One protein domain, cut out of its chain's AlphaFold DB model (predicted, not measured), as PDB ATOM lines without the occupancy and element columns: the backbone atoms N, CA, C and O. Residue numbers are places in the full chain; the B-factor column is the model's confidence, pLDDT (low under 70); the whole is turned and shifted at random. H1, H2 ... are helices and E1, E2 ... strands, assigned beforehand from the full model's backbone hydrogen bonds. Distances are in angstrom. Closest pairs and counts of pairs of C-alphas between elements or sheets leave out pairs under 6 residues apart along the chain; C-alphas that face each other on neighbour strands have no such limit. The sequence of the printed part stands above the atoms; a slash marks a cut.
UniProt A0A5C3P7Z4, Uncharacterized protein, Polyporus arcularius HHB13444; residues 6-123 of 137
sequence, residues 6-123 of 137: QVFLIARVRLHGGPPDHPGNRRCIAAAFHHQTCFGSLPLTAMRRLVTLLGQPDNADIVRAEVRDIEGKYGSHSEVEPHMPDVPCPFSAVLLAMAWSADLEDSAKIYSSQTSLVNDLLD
ATOM      1  N   GLN A   6     -13.207 -54.444 -48.563       74.69
ATOM      2  CA  GLN A   6     -12.557 -53.185 -48.199       74.69
ATOM      3  C   GLN A   6     -12.427 -53.104 -46.684       74.69
ATOM      4  O   GLN A   6     -13.355 -53.450 -45.955       74.69
ATOM      5  N   VAL A   7     -11.275 -52.638 -46.213       77.12
ATOM      6  CA  VAL A   7     -10.945 -52.636 -44.786       77.12
ATOM      7  C   VAL A   7     -10.378 -51.288 -44.421       77.12
ATOM      8  O   VAL A   7      -9.335 -50.919 -44.939       77.12
ATOM      9  N   PHE A   8     -11.035 -50.576 -43.514       80.81
ATOM     10  CA  PHE A   8     -10.633 -49.231 -43.114       80.81
ATOM     11  C   PHE A   8     -10.063 -49.245 -41.695       80.81
ATOM     12  O   PHE A   8     -10.702 -49.752 -40.769       80.81
ATOM     13  N   LEU A   9      -8.890 -48.641 -41.503       85.38
ATOM     14  CA  LEU A   9      -8.350 -48.374 -40.171       85.38
ATOM     15  C   LEU A   9      -8.762 -46.976 -39.725       85.38
ATOM     16  O   LEU A   9      -8.365 -45.981 -40.327       85.38
ATOM     17  N   ILE A  10      -9.561 -46.905 -38.659       87.62
ATOM     18  CA  ILE A  10     -10.153 -45.658 -38.171       87.62
ATOM     19  C   ILE A  10      -9.634 -45.339 -36.769       87.62
ATOM     20  O   ILE A  10      -9.761 -46.158 -35.860       87.62
ATOM     21  N   ALA A  11      -9.141 -44.117 -36.565       88.06
ATOM     22  CA  ALA A  11      -8.798 -43.590 -35.245       88.06
ATOM     23  C   ALA A  11      -9.464 -42.238 -34.981       88.06
ATOM     24  O   ALA A  11      -9.993 -41.589 -35.885       88.06
ATOM     25  N   ARG A  12      -9.477 -41.817 -33.713       88.44
ATOM     26  CA  ARG A  12      -9.902 -40.464 -33.344       88.44
ATOM     27  C   ARG A  12      -8.707 -39.532 -33.438       88.44
ATOM     28  O   ARG A  12      -7.715 -39.758 -32.759       88.44
ATOM     29  N   VAL A  13      -8.831 -38.500 -34.263       87.25
ATOM     30  CA  VAL A  13      -7.770 -37.523 -34.516       87.25
ATOM     31  C   VAL A  13      -8.374 -36.125 -34.468       87.25
ATOM     32  O   VAL A  13      -9.447 -35.874 -35.030       87.25
ATOM     33  N   ARG A  14      -7.716 -35.204 -33.763       88.25
ATOM     34  CA  ARG A  14      -8.115 -33.793 -33.717       88.25
ATOM     35  C   ARG A  14      -7.823 -33.106 -35.052       88.25
ATOM     36  O   ARG A  14      -6.807 -33.382 -35.682       88.25
ATOM     37  N   LEU A  15      -8.711 -32.209 -35.473       83.31
ATOM     38  CA  LEU A  15      -8.534 -31.424 -36.697       83.31
ATOM     39  C   LEU A  15      -7.554 -30.274 -36.497       83.31
ATOM     40  O   LEU A  15      -7.437 -29.733 -35.394       83.31
ATOM     41  N   HIS A  16      -6.930 -29.850 -37.591       83.06
ATOM     42  CA  HIS A  16      -6.228 -28.578 -37.644       83.06
ATOM     43  C   HIS A  16      -7.151 -27.424 -37.239       83.06
ATOM     44  O   HIS A  16      -8.316 -27.377 -37.633       83.06
ATOM     45  N   GLY A  17      -6.646 -26.525 -36.391       78.75
ATOM     46  CA  GLY A  17      -7.423 -25.420 -35.820       78.75
ATOM     47  C   GLY A  17      -8.493 -25.827 -34.794       78.75
ATOM     48  O   GLY A  17      -9.158 -24.956 -34.239       78.75
ATOM     49  N   GLY A  18      -8.666 -27.123 -34.506       78.56
ATOM     50  CA  GLY A  18      -9.606 -27.595 -33.489       78.56
ATOM     51  C   GLY A  18      -9.129 -27.276 -32.063       78.56
ATOM     52  O   GLY A  18      -7.922 -27.347 -31.803       78.56
ATOM     53  N   PRO A  19     -10.042 -26.970 -31.118       81.69
ATOM     54  CA  PRO A  19      -9.671 -26.646 -29.743       81.69
ATOM     55  C   PRO A  19      -8.908 -27.806 -29.079       81.69
ATOM     56  O   PRO A  19      -9.196 -28.962 -29.399       81.69
ATOM     57  N   PRO A  20      -7.955 -27.535 -28.163       77.44
ATOM     58  CA  PRO A  20      -7.135 -28.571 -27.524       77.44
ATOM     59  C   PRO A  20      -7.955 -29.671 -26.839       77.44
ATOM     60  O   PRO A  20      -7.574 -30.834 -26.889       77.44
ATOM     61  N   ASP A  21      -9.117 -29.309 -26.291       80.75
ATOM     62  CA  ASP A  21     -10.020 -30.221 -25.581       80.75
ATOM     63  C   ASP A  21     -10.996 -30.967 -26.510       80.75
ATOM     64  O   ASP A  21     -11.897 -31.673 -26.051       80.75
ATOM     65  N   HIS A  22     -10.868 -30.814 -27.835       79.38
ATOM     66  CA  HIS A  22     -11.737 -31.513 -28.775       79.38
ATOM     67  C   HIS A  22     -11.457 -33.026 -28.729       79.38
ATOM     68  O   HIS A  22     -10.322 -33.434 -28.976       79.38
ATOM     69  N   PRO A  23     -12.476 -33.893 -28.565       76.81
ATOM     70  CA  PRO A  23     -12.301 -35.346 -28.398       76.81
ATOM     71  C   PRO A  23     -11.818 -36.106 -29.656       76.81
ATOM     72  O   PRO A  23     -11.890 -37.337 -29.706       76.81
ATOM     73  N   GLY A  24     -11.355 -35.386 -30.683       80.50
ATOM     74  CA  GLY A  24     -11.043 -35.904 -32.015       80.50
ATOM     75  C   GLY A  24     -12.269 -36.365 -32.817       80.50
ATOM     76  O   GLY A  24     -13.288 -36.780 -32.268       80.50
ATOM     77  N   ASN A  25     -12.160 -36.314 -34.144       82.19
ATOM     78  CA  ASN A  25     -13.139 -36.907 -35.055       82.19
ATOM     79  C   ASN A  25     -12.645 -38.279 -35.515       82.19
ATOM     80  O   ASN A  25     -11.440 -38.497 -35.637       82.19
ATOM     81  N   ARG A  26     -13.572 -39.211 -35.770       84.00
ATOM     82  CA  ARG A  26     -13.227 -40.510 -36.364       84.00
ATOM     83  C   ARG A  26     -12.736 -40.279 -37.790       84.00
ATOM     84  O   ARG A  26     -13.450 -39.670 -38.582       84.00
ATOM     85  N   ARG A  27     -11.534 -40.754 -38.095       80.62
ATOM     86  CA  ARG A  27     -10.887 -40.609 -39.398       80.62
ATOM     87  C   ARG A  27     -10.238 -41.896 -39.830       80.62
ATOM     88  O   ARG A  27      -9.667 -42.593 -38.994       80.62
ATOM     89  N   CYS A  28     -10.292 -42.151 -41.130       81.75
ATOM     90  CA  CYS A  28      -9.431 -43.139 -41.748       81.75
ATOM     91  C   CYS A  28      -7.976 -42.675 -41.585       81.75
ATOM     92  O   CYS A  28      -7.648 -41.539 -41.923       81.75
ATOM     93  N   ILE A  29      -7.140 -43.519 -40.985       78.50
ATOM     94  CA  ILE A  29      -5.725 -43.231 -40.712       78.50
ATOM     95  C   ILE A  29      -4.776 -44.117 -41.516       78.50
ATOM     96  O   ILE A  29      -3.615 -43.774 -41.707       78.50
ATOM     97  N   ALA A  30      -5.271 -45.247 -42.006       67.50
ATOM     98  CA  ALA A  30      -4.536 -46.112 -42.899       67.50
ATOM     99  C   ALA A  30      -5.469 -46.555 -44.019       67.50
ATOM    100  O   ALA A  30      -6.608 -46.972 -43.787       67.50
ATOM    101  N   ALA A  31      -4.933 -46.378 -45.216       60.88
ATOM    102  CA  ALA A  31      -5.578 -46.561 -46.489       60.88
ATOM    103  C   ALA A  31      -6.152 -47.977 -46.650       60.88
ATOM    104  O   ALA A  31      -5.594 -48.959 -46.152       60.88
ATOM    105  N   ALA A  32      -7.324 -48.057 -47.274       59.53
ATOM    106  CA  ALA A  32      -8.142 -49.251 -47.205       59.53
ATOM    107  C   ALA A  32      -7.579 -50.371 -48.076       59.53
ATOM    108  O   ALA A  32      -7.153 -50.121 -49.196       59.53
ATOM    109  N   PHE A  33      -7.549 -51.599 -47.555       59.62
ATOM    110  CA  PHE A  33      -6.974 -52.729 -48.287       59.62
ATOM    111  C   PHE A  33      -8.040 -53.392 -49.159       59.62
ATOM    112  O   PHE A  33      -9.061 -53.855 -48.641       59.62
ATOM    113  N   HIS A  34      -7.812 -53.431 -50.471       59.75
ATOM    114  CA  HIS A  34      -8.707 -54.056 -51.440       59.75
ATOM    115  C   HIS A  34      -8.265 -55.492 -51.740       59.75
ATOM    116  O   HIS A  34      -7.283 -55.731 -52.435       59.75
ATOM    117  N   HIS A  35      -9.008 -56.482 -51.239       62.97
ATOM    118  CA  HIS A  35      -8.673 -57.890 -51.457       62.97
ATOM    119  C   HIS A  35      -9.689 -58.571 -52.389       62.97
ATOM    120  O   HIS A  35     -10.844 -58.781 -52.017       62.97
ATOM    121  N   GLN A  36      -9.260 -58.979 -53.594       55.78
ATOM    122  CA  GLN A  36     -10.146 -59.524 -54.646       55.78
ATOM    123  C   GLN A  36     -10.502 -61.019 -54.496       55.78
ATOM    124  O   GLN A  36     -11.385 -61.525 -55.192       55.78
ATOM    125  N   THR A  37      -9.837 -61.727 -53.585       58.84
ATOM    126  CA  THR A  37      -9.894 -63.199 -53.452       58.84
ATOM    127  C   THR A  37     -10.138 -63.675 -52.013       58.84
ATOM    128  O   THR A  37      -9.718 -64.769 -51.643       58.84
ATOM    129  N   CYS A  38     -10.802 -62.864 -51.181       62.50
ATOM    130  CA  CYS A  38     -11.089 -63.225 -49.789       62.50
ATOM    131  C   CYS A  38     -12.439 -63.959 -49.722       62.50
ATOM    132  O   CYS A  38     -13.471 -63.376 -50.046       62.50
ATOM    133  N   PHE A  39     -12.442 -65.240 -49.341       64.94
ATOM    134  CA  PHE A  39     -13.644 -66.082 -49.274       64.94
ATOM    135  C   PHE A  39     -13.752 -66.805 -47.928       64.94
ATOM    136  O   PHE A  39     -12.746 -67.086 -47.275       64.94
ATOM    137  N   GLY A  40     -14.975 -67.171 -47.541       72.56
ATOM    138  CA  GLY A  40     -15.219 -67.976 -46.343       72.56
ATOM    139  C   GLY A  40     -14.731 -67.281 -45.069       72.56
ATOM    140  O   GLY A  40     -15.094 -66.139 -44.806       72.56
ATOM    141  N   SER A  41     -13.908 -67.965 -44.273       77.00
ATOM    142  CA  SER A  41     -13.368 -67.442 -43.010       77.00
ATOM    143  C   SER A  41     -12.122 -66.563 -43.167       77.00
ATOM    144  O   SER A  41     -11.652 -66.024 -42.167       77.00
ATOM    145  N   LEU A  42     -11.588 -66.391 -44.383       75.50
ATOM    146  CA  LEU A  42     -10.353 -65.631 -44.622       75.50
ATOM    147  C   LEU A  42     -10.409 -64.179 -44.106       75.50
ATOM    148  O   LEU A  42      -9.454 -63.784 -43.435       75.50
ATOM    149  N   PRO A  43     -11.503 -63.405 -44.292       78.06
ATOM    150  CA  PRO A  43     -11.588 -62.054 -43.729       78.06
ATOM    151  C   PRO A  43     -11.501 -62.047 -42.196       78.06
ATOM    152  O   PRO A  43     -10.837 -61.201 -41.606       78.06
ATOM    153  N   LEU A  44     -12.136 -63.021 -41.534       81.38
ATOM    154  CA  LEU A  44     -12.106 -63.139 -40.073       81.38
ATOM    155  C   LEU A  44     -10.709 -63.514 -39.571       81.38
ATOM    156  O   LEU A  44     -10.248 -62.967 -38.569       81.38
ATOM    157  N   THR A  45     -10.017 -64.410 -40.275       82.44
ATOM    158  CA  THR A  45      -8.638 -64.783 -39.954       82.44
ATOM    159  C   THR A  45      -7.681 -63.603 -40.148       82.44
ATOM    160  O   THR A  45      -6.888 -63.317 -39.250       82.44
ATOM    161  N   ALA A  46      -7.803 -62.856 -41.250       81.31
ATOM    162  CA  ALA A  46      -7.019 -61.644 -41.494       81.31
ATOM    163  C   ALA A  46      -7.252 -60.587 -40.400       81.31
ATOM    164  O   ALA A  46      -6.299 -60.038 -39.845       81.31
ATOM    165  N   MET A  47      -8.506 -60.371 -39.988       85.31
ATOM    166  CA  MET A  47      -8.822 -59.467 -38.876       85.31
ATOM    167  C   MET A  47      -8.248 -59.944 -37.541       85.31
ATOM    168  O   MET A  47      -7.717 -59.139 -36.778       85.31
ATOM    169  N   ARG A  48      -8.292 -61.250 -37.256       87.44
ATOM    170  CA  ARG A  48      -7.663 -61.812 -36.054       87.44
ATOM    171  C   ARG A  48      -6.152 -61.572 -36.051       87.44
ATOM    172  O   ARG A  48      -5.607 -61.193 -35.018       87.44
ATOM    173  N   ARG A  49      -5.480 -61.749 -37.192       86.38
ATOM    174  CA  ARG A  49      -4.041 -61.466 -37.340       86.38
ATOM    175  C   ARG A  49      -3.737 -59.991 -37.134       86.38
ATOM    176  O   ARG A  49      -2.809 -59.674 -36.398       86.38
ATOM    177  N   LEU A  50      -4.549 -59.104 -37.704       88.44
ATOM    178  CA  LEU A  50      -4.414 -57.664 -37.499       88.44
ATOM    179  C   LEU A  50      -4.511 -57.294 -36.014       88.44
ATOM    180  O   LEU A  50      -3.668 -56.554 -35.517       88.44
ATOM    181  N   VAL A  51      -5.482 -57.854 -35.284       90.31
ATOM    182  CA  VAL A  51      -5.608 -57.647 -33.831       90.31
ATOM    183  C   VAL A  51      -4.367 -58.154 -33.092       90.31
ATOM    184  O   VAL A  51      -3.867 -57.464 -32.207       90.31
ATOM    185  N   THR A  52      -3.827 -59.315 -33.469       91.00
ATOM    186  CA  THR A  52      -2.587 -59.845 -32.880       91.00
ATOM    187  C   THR A  52      -1.384 -58.942 -33.154       91.00
ATOM    188  O   THR A  52      -0.600 -58.690 -32.239       91.00
ATOM    189  N   LEU A  53      -1.241 -58.432 -34.382       90.56
ATOM    190  CA  LEU A  53      -0.164 -57.518 -34.766       90.56
ATOM    191  C   LEU A  53      -0.265 -56.192 -34.010       90.56
ATOM    192  O   LEU A  53       0.737 -55.734 -33.471       90.56
ATOM    193  N   LEU A  54      -1.463 -55.611 -33.915       90.50
ATOM    194  CA  LEU A  54      -1.716 -54.381 -33.156       90.50
ATOM    195  C   LEU A  54      -1.582 -54.577 -31.640       90.50
ATOM    196  O   LEU A  54      -1.342 -53.614 -30.919       90.50
ATOM    197  N   GLY A  55      -1.751 -55.807 -31.150       90.88
ATOM    198  CA  GLY A  55      -1.587 -56.159 -29.742       90.88
ATOM    199  C   GLY A  55      -0.130 -56.301 -29.293       90.88
ATOM    200  O   GLY A  55       0.120 -56.312 -28.089       90.88
ATOM    201  N   GLN A  56       0.831 -56.401 -30.221       94.06
ATOM    202  CA  GLN A  56       2.252 -56.417 -29.865       94.06
ATOM    203  C   GLN A  56       2.667 -55.042 -29.312       94.06
ATOM    204  O   GLN A  56       2.366 -54.040 -29.963       94.06
ATOM    205  N   PRO A  57       3.362 -54.963 -28.158       94.25
ATOM    206  CA  PRO A  57       3.713 -53.689 -27.523       94.25
ATOM    207  C   PRO A  57       4.446 -52.721 -28.457       94.25
ATOM    208  O   PRO A  57       4.021 -51.575 -28.595       94.25
ATOM    209  N   ASP A  58       5.460 -53.210 -29.172       94.56
ATOM    210  CA  ASP A  58       6.277 -52.393 -30.077       94.56
ATOM    211  C   ASP A  58       5.442 -51.813 -31.224       94.56
ATOM    212  O   ASP A  58       5.498 -50.619 -31.521       94.56
ATOM    213  N   ASN A  59       4.594 -52.648 -31.832       92.44
ATOM    214  CA  ASN A  59       3.697 -52.211 -32.895       92.44
ATOM    215  C   ASN A  59       2.680 -51.196 -32.369       92.44
ATOM    216  O   ASN A  59       2.423 -50.186 -33.020       92.44
ATOM    217  N   ALA A  60       2.111 -51.447 -31.189       92.81
ATOM    218  CA  ALA A  60       1.133 -50.565 -30.571       92.81
ATOM    219  C   ALA A  60       1.728 -49.183 -30.267       92.81
ATOM    220  O   ALA A  60       1.052 -48.172 -30.451       92.81
ATOM    221  N   ASP A  61       2.981 -49.125 -29.822       95.31
ATOM    222  CA  ASP A  61       3.659 -47.867 -29.519       95.31
ATOM    223  C   ASP A  61       3.960 -47.058 -30.780       95.31
ATOM    224  O   ASP A  61       3.709 -45.850 -30.793       95.31
ATOM    225  N   ILE A  62       4.378 -47.714 -31.866       94.06
ATOM    226  CA  ILE A  62       4.566 -47.052 -33.162       94.06
ATOM    227  C   ILE A  62       3.225 -46.538 -33.696       94.06
ATOM    228  O   ILE A  62       3.124 -45.368 -34.051       94.06
ATOM    229  N   VAL A  63       2.165 -47.354 -33.673       92.19
ATOM    230  CA  VAL A  63       0.824 -46.940 -34.129       92.19
ATOM    231  C   VAL A  63       0.313 -45.744 -33.320       92.19
ATOM    232  O   VAL A  63      -0.221 -44.789 -33.882       92.19
ATOM    233  N   ARG A  64       0.504 -45.737 -31.996       92.94
ATOM    234  CA  ARG A  64       0.147 -44.579 -31.160       92.94
ATOM    235  C   ARG A  64       0.973 -43.346 -31.507       92.94
ATOM    236  O   ARG A  64       0.426 -42.245 -31.478       92.94
ATOM    237  N   ALA A  65       2.261 -43.508 -31.799       93.50
ATOM    238  CA  ALA A  65       3.121 -42.409 -32.216       93.50
ATOM    239  C   ALA A  65       2.666 -41.824 -33.561       93.50
ATOM    240  O   ALA A  65       2.552 -40.607 -33.661       93.50
ATOM    241  N   GLU A  66       2.308 -42.661 -34.539       92.12
ATOM    242  CA  GLU A  66       1.754 -42.204 -35.821       92.12
ATOM    243  C   GLU A  66       0.442 -41.435 -35.638       92.12
ATOM    244  O   GLU A  66       0.274 -40.352 -36.192       92.12
ATOM    245  N   VAL A  67      -0.477 -41.950 -34.812       90.56
ATOM    246  CA  VAL A  67      -1.762 -41.284 -34.540       90.56
ATOM    247  C   VAL A  67      -1.564 -39.933 -33.847       90.56
ATOM    248  O   VAL A  67      -2.260 -38.971 -34.171       90.56
ATOM    249  N   ARG A  68      -0.612 -39.843 -32.911       90.81
ATOM    250  CA  ARG A  68      -0.239 -38.576 -32.261       90.81
ATOM    251  C   ARG A  68       0.420 -37.612 -33.235       90.81
ATOM    252  O   ARG A  68       0.193 -36.413 -33.142       90.81
ATOM    253  N   ASP A  69       1.227 -38.123 -34.160       90.25
ATOM    254  CA  ASP A  69       1.907 -37.287 -35.137       90.25
ATOM    255  C   ASP A  69       0.903 -36.574 -36.045       90.25
ATOM    256  O   ASP A  69       1.062 -35.391 -36.313       90.25
ATOM    257  N   ILE A  70      -0.180 -37.230 -36.450       87.62
ATOM    258  CA  ILE A  70      -1.206 -36.608 -37.303       87.62
ATOM    259  C   ILE A  70      -2.211 -35.731 -36.531       87.62
ATOM    260  O   ILE A  70      -3.070 -35.078 -37.132       87.62
ATOM    261  N   GLU A  71      -2.125 -35.692 -35.200       88.00
ATOM    262  CA  GLU A  71      -3.091 -35.019 -34.339       88.00
ATOM    263  C   GLU A  71      -3.030 -33.490 -34.468       88.00
ATOM    264  O   GLU A  71      -2.026 -32.844 -34.183       88.00
ATOM    265  N   GLY A  72      -4.137 -32.876 -34.895       83.81
ATOM    266  CA  GLY A  72      -4.222 -31.428 -35.098       83.81
ATOM    267  C   GLY A  72      -3.426 -30.914 -36.302       83.81
ATOM    268  O   GLY A  72      -3.357 -29.700 -36.505       83.81
ATOM    269  N   LYS A  73      -2.832 -31.808 -37.105       85.12
ATOM    270  CA  LYS A  73      -2.046 -31.419 -38.279       85.12
ATOM    271  C   LYS A  73      -2.879 -31.180 -39.522       85.12
ATOM    272  O   LYS A  73      -2.475 -30.332 -40.299       85.12
ATOM    273  N   TYR A  74      -3.998 -31.886 -39.704       83.62
ATOM    274  CA  TYR A  74      -4.727 -31.916 -40.978       83.62
ATOM    275  C   TYR A  74      -6.169 -31.402 -40.885       83.62
ATOM    276  O   TYR A  74      -6.843 -31.558 -39.860       83.62
ATOM    277  N   GLY A  75      -6.632 -30.779 -41.970       75.75
ATOM    278  CA  GLY A  75      -7.968 -30.215 -42.149       75.75
ATOM    279  C   GLY A  75      -9.065 -31.272 -42.283       75.75
ATOM    280  O   GLY A  75      -8.817 -32.477 -42.252       75.75
ATOM    281  N   SER A  76     -10.325 -30.836 -42.381       68.12
ATOM    282  CA  SER A  76     -11.473 -31.744 -42.246       68.12
ATOM    283  C   SER A  76     -11.653 -32.721 -43.421       68.12
ATOM    284  O   SER A  76     -12.098 -33.845 -43.206       68.12
ATOM    285  N   HIS A  77     -11.277 -32.330 -44.632       65.00
ATOM    286  CA  HIS A  77     -11.412 -33.130 -45.849       65.00
ATOM    287  C   HIS A  77     -10.209 -32.878 -46.756       65.00
ATOM    288  O   HIS A  77      -9.472 -31.917 -46.546       65.00
ATOM    289  N   SER A  78     -10.045 -33.706 -47.787       60.28
ATOM    290  CA  SER A  78      -9.008 -33.573 -48.819       60.28
ATOM    291  C   SER A  78      -9.022 -32.222 -49.537       60.28
ATOM    292  O   SER A  78      -8.039 -31.899 -50.181       60.28
ATOM    293  N   GLU A  79     -10.076 -31.413 -49.406       61.75
ATOM    294  CA  GLU A  79     -10.173 -30.065 -49.984       61.75
ATOM    295  C   GLU A  79      -9.882 -28.934 -48.977       61.75
ATOM    296  O   GLU A  79      -9.823 -27.769 -49.359       61.75
ATOM    297  N   VAL A  80      -9.701 -29.251 -47.689       68.38
ATOM    298  CA  VAL A  80      -9.486 -28.257 -46.626       68.38
ATOM    299  C   VAL A  80      -8.024 -28.270 -46.202       68.38
ATOM    300  O   VAL A  80      -7.556 -29.241 -45.607       68.38
ATOM    301  N   GLU A  81      -7.319 -27.170 -46.463       72.56
ATOM    302  CA  GLU A  81      -5.947 -26.995 -45.993       72.56
ATOM    303  C   GLU A  81      -5.867 -27.023 -44.455       72.56
ATOM    304  O   GLU A  81      -6.736 -26.467 -43.771       72.56
ATOM    305  N   PRO A  82      -4.807 -27.616 -43.880       78.81
ATOM    306  CA  PRO A  82      -3.762 -28.426 -44.524       78.81
ATOM    307  C   PRO A  82      -4.237 -29.840 -44.914       78.81
ATOM    308  O   PRO A  82      -4.827 -30.561 -44.106       78.81
ATOM    309  N   HIS A  83      -3.931 -30.251 -46.148       77.50
ATOM    310  CA  HIS A  83      -4.378 -31.520 -46.729       77.50
ATOM    311  C   HIS A  83      -3.790 -32.741 -46.016       77.50
ATOM    312  O   HIS A  83      -2.591 -32.795 -45.737       77.50
ATOM    313  N   MET A  84      -4.639 -33.736 -45.753       77.00
ATOM    314  CA  MET A  84      -4.214 -35.031 -45.225       77.00
ATOM    315  C   MET A  84      -3.552 -35.845 -46.345       77.00
ATOM    316  O   MET A  84      -4.125 -35.911 -47.432       77.00
ATOM    317  N   PRO A  85      -2.379 -36.454 -46.110       77.94
ATOM    318  CA  PRO A  85      -1.760 -37.341 -47.091       77.94
ATOM    319  C   PRO A  85      -2.613 -38.599 -47.307       77.94
ATOM    320  O   PRO A  85      -3.346 -39.017 -46.407       77.94
ATOM    321  N   ASP A  86      -2.451 -39.239 -48.468       75.69
ATOM    322  CA  ASP A  86      -3.191 -40.456 -48.842       75.69
ATOM    323  C   ASP A  86      -2.949 -41.610 -47.862       75.69
ATOM    324  O   ASP A  86      -3.835 -42.423 -47.606       75.69
ATOM    325  N   VAL A  87      -1.760 -41.652 -47.253       79.19
ATOM    326  CA  VAL A  87      -1.383 -42.638 -46.233       79.19
ATOM    327  C   VAL A  87      -0.800 -41.914 -45.011       79.19
ATOM    328  O   VAL A  87       0.411 -41.718 -44.924       79.19
ATOM    329  N   PRO A  88      -1.646 -41.485 -44.061       82.50
ATOM    330  CA  PRO A  88      -1.211 -40.693 -42.911       82.50
ATOM    331  C   PRO A  88      -0.481 -41.511 -41.844       82.50
ATOM    332  O   PRO A  88       0.382 -40.974 -41.156       82.50
ATOM    333  N   CYS A  89      -0.791 -42.803 -41.721       87.62
ATOM    334  CA  CYS A  89      -0.105 -43.731 -40.826       87.62
ATOM    335  C   CYS A  89       0.472 -44.906 -41.641       87.62
ATOM    336  O   CYS A  89      -0.185 -45.946 -41.779       87.62
ATOM    337  N   PRO A  90       1.663 -44.745 -42.254       87.31
ATOM    338  CA  PRO A  90       2.248 -45.748 -43.142       87.31
ATOM    339  C   PRO A  90       2.564 -47.076 -42.448       87.31
ATOM    340  O   PRO A  90       2.333 -48.132 -43.034       87.31
ATOM    341  N   PHE A  91       3.038 -47.072 -41.202       88.81
ATOM    342  CA  PHE A  91       3.302 -48.305 -40.460       88.81
ATOM    343  C   PHE A  91       2.001 -49.046 -40.142       88.81
ATOM    344  O   PHE A  91       1.903 -50.254 -40.357       88.81
ATOM    345  N   SER A  92       0.963 -48.319 -39.727       89.56
ATOM    346  CA  SER A  92      -0.383 -48.871 -39.545       89.56
ATOM    347  C   SER A  92      -0.928 -49.508 -40.835       89.56
ATOM    348  O   SER A  92      -1.515 -50.590 -40.790       89.56
ATOM    349  N   ALA A  93      -0.681 -48.886 -41.994       86.06
ATOM    350  CA  ALA A  93      -1.033 -49.443 -43.301       86.06
ATOM    351  C   ALA A  93      -0.226 -50.712 -43.640       86.06
ATOM    352  O   ALA A  93      -0.784 -51.679 -44.159       86.06
ATOM    353  N   VAL A  94       1.064 -50.758 -43.291       85.88
ATOM    354  CA  VAL A  94       1.904 -51.956 -43.455       85.88
ATOM    355  C   VAL A  94       1.397 -53.115 -42.594       85.88
ATOM    356  O   VAL A  94       1.308 -54.237 -43.092       85.88
ATOM    357  N   LEU A  95       1.007 -52.872 -41.337       88.44
ATOM    358  CA  LEU A  95       0.415 -53.908 -40.478       88.44
ATOM    359  C   LEU A  95      -0.878 -54.476 -41.079       88.44
ATOM    360  O   LEU A  95      -1.083 -55.692 -41.061       88.44
ATOM    361  N   LEU A  96      -1.727 -53.603 -41.634       85.56
ATOM    362  CA  LEU A  96      -2.941 -54.007 -42.338       85.56
ATOM    363  C   LEU A  96      -2.607 -54.883 -43.546       85.56
ATOM    364  O   LEU A  96      -3.130 -55.990 -43.657       85.56
ATOM    365  N   ALA A  97      -1.696 -54.439 -44.408       80.81
ATOM    366  CA  ALA A  97      -1.296 -55.219 -45.569       80.81
ATOM    367  C   ALA A  97      -0.694 -56.572 -45.172       80.81
ATOM    368  O   ALA A  97      -1.061 -57.582 -45.762       80.81
ATOM    369  N   MET A  98       0.169 -56.641 -44.153       81.44
ATOM    370  CA  MET A  98       0.735 -57.913 -43.675       81.44
ATOM    371  C   MET A  98      -0.342 -58.884 -43.186       81.44
ATOM    372  O   MET A  98      -0.303 -60.063 -43.533       81.44
ATOM    373  N   ALA A  99      -1.328 -58.400 -42.429       83.31
ATOM    374  CA  ALA A  99      -2.433 -59.230 -41.957       83.31
ATOM    375  C   ALA A  99      -3.307 -59.783 -43.097       83.31
ATOM    376  O   ALA A  99      -3.866 -60.872 -42.962       83.31
ATOM    377  N   TRP A 100      -3.425 -59.037 -44.200       76.88
ATOM    378  CA  TRP A 100      -4.324 -59.345 -45.315       76.88
ATOM    379  C   TRP A 100      -3.646 -60.001 -46.525       76.88
ATOM    380  O   TRP A 100      -4.349 -60.522 -47.385       76.88
ATOM    381  N   SER A 101      -2.310 -60.007 -46.595       71.56
ATOM    382  CA  SER A 101      -1.546 -60.556 -47.732       71.56
ATOM    383  C   SER A 101      -0.841 -61.883 -47.458       71.56
ATOM    384  O   SER A 101      -0.530 -62.610 -48.402       71.56
ATOM    385  N   ALA A 102      -0.587 -62.216 -46.190       61.06
ATOM    386  CA  ALA A 102       0.160 -63.411 -45.820       61.06
ATOM    387  C   ALA A 102      -0.691 -64.363 -44.971       61.06
ATOM    388  O   ALA A 102      -1.133 -64.026 -43.867       61.06
ATOM    389  N   ASP A 103      -0.873 -65.590 -45.469       58.16
ATOM    390  CA  ASP A 103      -1.219 -66.737 -44.635       58.16
ATOM    391  C   ASP A 103      -0.004 -67.642 -44.439       58.16
ATOM    392  O   ASP A 103       0.463 -68.290 -45.378       58.16
ATOM    393  N   LEU A 104       0.510 -67.657 -43.210       54.25
ATOM    394  CA  LEU A 104       1.601 -68.527 -42.771       54.25
ATOM    395  C   LEU A 104       1.111 -69.631 -41.818       54.25
ATOM    396  O   LEU A 104       1.932 -70.382 -41.297       54.25
ATOM    397  N   GLU A 105      -0.198 -69.721 -41.547       54.09
ATOM    398  CA  GLU A 105      -0.749 -70.709 -40.607       54.09
ATOM    399  C   GLU A 105      -0.808 -72.113 -41.220       54.09
ATOM    400  O   GLU A 105      -0.724 -73.100 -40.490       54.09
ATOM    401  N   ASP A 106      -0.883 -72.217 -42.548       48.31
ATOM    402  CA  ASP A 106      -0.810 -73.485 -43.270       48.31
ATOM    403  C   ASP A 106       0.500 -73.571 -44.069       48.31
ATOM    404  O   ASP A 106       0.592 -73.146 -45.222       48.31
ATOM    405  N   SER A 107       1.541 -74.156 -43.466       48.03
ATOM    406  CA  SER A 107       2.831 -74.386 -44.136       48.03
ATOM    407  C   SER A 107       2.722 -75.289 -45.375       48.03
ATOM    408  O   SER A 107       3.663 -75.350 -46.162       48.03
ATOM    409  N   ALA A 108       1.596 -75.996 -45.557       45.09
ATOM    410  CA  ALA A 108       1.321 -76.810 -46.740       45.09
ATOM    411  C   ALA A 108       0.551 -76.048 -47.840       45.09
ATOM    412  O   ALA A 108       0.559 -76.480 -48.995       45.09
ATOM    413  N   LYS A 109      -0.086 -74.914 -47.514       43.19
ATOM    414  CA  LYS A 109      -0.797 -74.031 -48.452       43.19
ATOM    415  C   LYS A 109      -0.548 -72.571 -48.090       43.19
ATOM    416  O   LYS A 109      -1.429 -71.882 -47.585       43.19
ATOM    417  N   ILE A 110       0.652 -72.093 -48.406       43.88
ATOM    418  CA  ILE A 110       0.988 -70.673 -48.304       43.88
ATOM    419  C   ILE A 110       0.037 -69.900 -49.230       43.88
ATOM    420  O   ILE A 110       0.159 -69.958 -50.455       43.88
ATOM    421  N   TYR A 111      -0.937 -69.204 -48.648       45.31
ATOM    422  CA  TYR A 111      -1.808 -68.304 -49.391       45.31
ATOM    423  C   TYR A 111      -1.058 -66.988 -49.582       45.31
ATOM    424  O   TYR A 111      -0.875 -66.214 -48.644       45.31
ATOM    425  N   SER A 112      -0.592 -66.776 -50.812       50.56
ATOM    426  CA  SER A 112      -0.125 -65.481 -51.297       50.56
ATOM    427  C   SER A 112      -1.224 -64.908 -52.178       50.56
ATOM    428  O   SER A 112      -1.550 -65.458 -53.231       50.56
ATOM    429  N   SER A 113      -1.827 -63.817 -51.729       50.03
ATOM    430  CA  SER A 113      -2.969 -63.175 -52.380       50.03
ATOM    431  C   SER A 113      -2.638 -62.482 -53.707       50.03
ATOM    432  O   SER A 113      -3.539 -61.934 -54.334       50.03
ATOM    433  N   GLN A 114      -1.373 -62.486 -54.156       50.00
ATOM    434  CA  GLN A 114      -0.856 -61.659 -55.265       50.00
ATOM    435  C   GLN A 114      -1.124 -60.143 -55.106       50.00
ATOM    436  O   GLN A 114      -0.823 -59.370 -56.013       50.00
ATOM    437  N   THR A 115      -1.649 -59.705 -53.958       51.78
ATOM    438  CA  THR A 115      -1.914 -58.302 -53.621       51.78
ATOM    439  C   THR A 115      -0.648 -57.659 -53.070       51.78
ATOM    440  O   THR A 115       0.043 -58.273 -52.252       51.78
ATOM    441  N   SER A 116      -0.348 -56.427 -53.474       52.91
ATOM    442  CA  SER A 116       0.808 -55.677 -52.968       52.91
ATOM    443  C   SER A 116       0.340 -54.412 -52.261       52.91
ATOM    444  O   SER A 116      -0.641 -53.797 -52.674       52.91
ATOM    445  N   LEU A 117       1.073 -53.988 -51.225       53.53
ATOM    446  CA  LEU A 117       0.794 -52.747 -50.494       53.53
ATOM    447  C   LEU A 117       0.648 -51.534 -51.429       53.53
ATOM    448  O   LEU A 117      -0.055 -50.604 -51.090       53.53
ATOM    449  N   VAL A 118       1.300 -51.521 -52.591       54.53
ATOM    450  CA  VAL A 118       1.236 -50.377 -53.514       54.53
ATOM    451  C   VAL A 118      -0.006 -50.429 -54.409       54.53
ATOM    452  O   VAL A 118      -0.510 -49.386 -54.805       54.53
ATOM    453  N   ASN A 119      -0.515 -51.623 -54.725       54.41
ATOM    454  CA  ASN A 119      -1.604 -51.788 -55.695       54.41
ATOM    455  C   ASN A 119      -2.995 -51.839 -55.051       54.41
ATOM    456  O   ASN A 119      -3.983 -51.587 -55.734       54.41
ATOM    457  N   ASP A 120      -3.070 -52.185 -53.764       60.78
ATOM    458  CA  ASP A 120      -4.335 -52.474 -53.075       60.78
ATOM    459  C   ASP A 120      -4.652 -51.483 -51.948       60.78
ATOM    460  O   ASP A 120      -5.579 -51.710 -51.173       60.78
ATOM    461  N   LEU A 121      -3.881 -50.398 -51.852       61.06
ATOM    462  CA  LEU A 121      -4.007 -49.356 -50.840       61.06
ATOM    463  C   LEU A 121      -4.884 -48.218 -51.372       61.06
ATOM    464  O   LEU A 121      -4.549 -47.582 -52.365       61.06
ATOM    465  N   LEU A 122      -6.024 -47.988 -50.722       65.38
ATOM    466  CA  LEU A 122      -6.998 -46.957 -51.092       65.38
ATOM    467  C   LEU A 122      -6.813 -45.697 -50.251       65.38
ATOM    468  O   LEU A 122      -6.849 -45.798 -49.031       65.38
ATOM    469  N   ASP A 123      -6.722 -44.524 -50.868       64.31
ATOM    470  CA  ASP A 123      -6.460 -43.248 -50.189       64.31
ATOM    471  C   ASP A 123      -7.272 -43.053 -48.891       64.31
ATOM    472  O   ASP A 123      -8.479 -43.286 -48.838       64.31
TER     473      ASP A 123
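This is residues 6 to 123 of the 137 residues of an uncharacterized protein of Polyporus arcularius HHB13444 (UniProt A0A5C3P7Z4). A long two-stranded antiparallel hairpin, E1 and E2, has H3 packed on E2; H1 and H2 meet in an L, and H3 packs on both. The 118 printed residues run E1, E2, H1, H2, H3, a mixed class with 58 residues, under half, in named elements. The whole is elongated, 54 by 30 by 20 A, only just compact, close to loose, with a radius of gyration of the C-alphas of 15.7 A.

In the hairpin of E1, residues 6 to 13, and E2, residues 25 to 35, N 11 and O 27 are within hydrogen-bond range at 2.9 A. The closest C-alphas of E2 and H3, residues 90 to 101, are Ala 30 and Ala 93, 4.9 A apart. With residues 95 to 100 alone, H3 touches H1, residues 42 to 55; their closest C-alphas, Leu 50 and Ala 99, are 5.1 A apart. H2, residues 57 to 69, touches H3 with residues 62 to 66 alone; the closest C-alphas, Val 63 and Ser 92, are 5.9 A apart. H1 and H2 only just touch, only at the corner, about perpendicular at 85 degrees. In H1, H2 and H3 every O i to N i+4 pair is within hydrogen-bond range.

E1, 21.3 A, begins at C-alpha 6 (-12.557, -53.185, -48.199). E2, 27.0 A, bends by 56 degrees at residue 30. H1 spans 19.7 A, H2 18.2 A; H3, 16.0 A, ends at C-alpha 101 (-1.546, -60.556, -47.732).

The printed part has no cut; links E1 to E2 and H2 to H3 are long. In this model, pLDDT is under 70 in residues 30 to 39, 76 to 80 and 102 to 123.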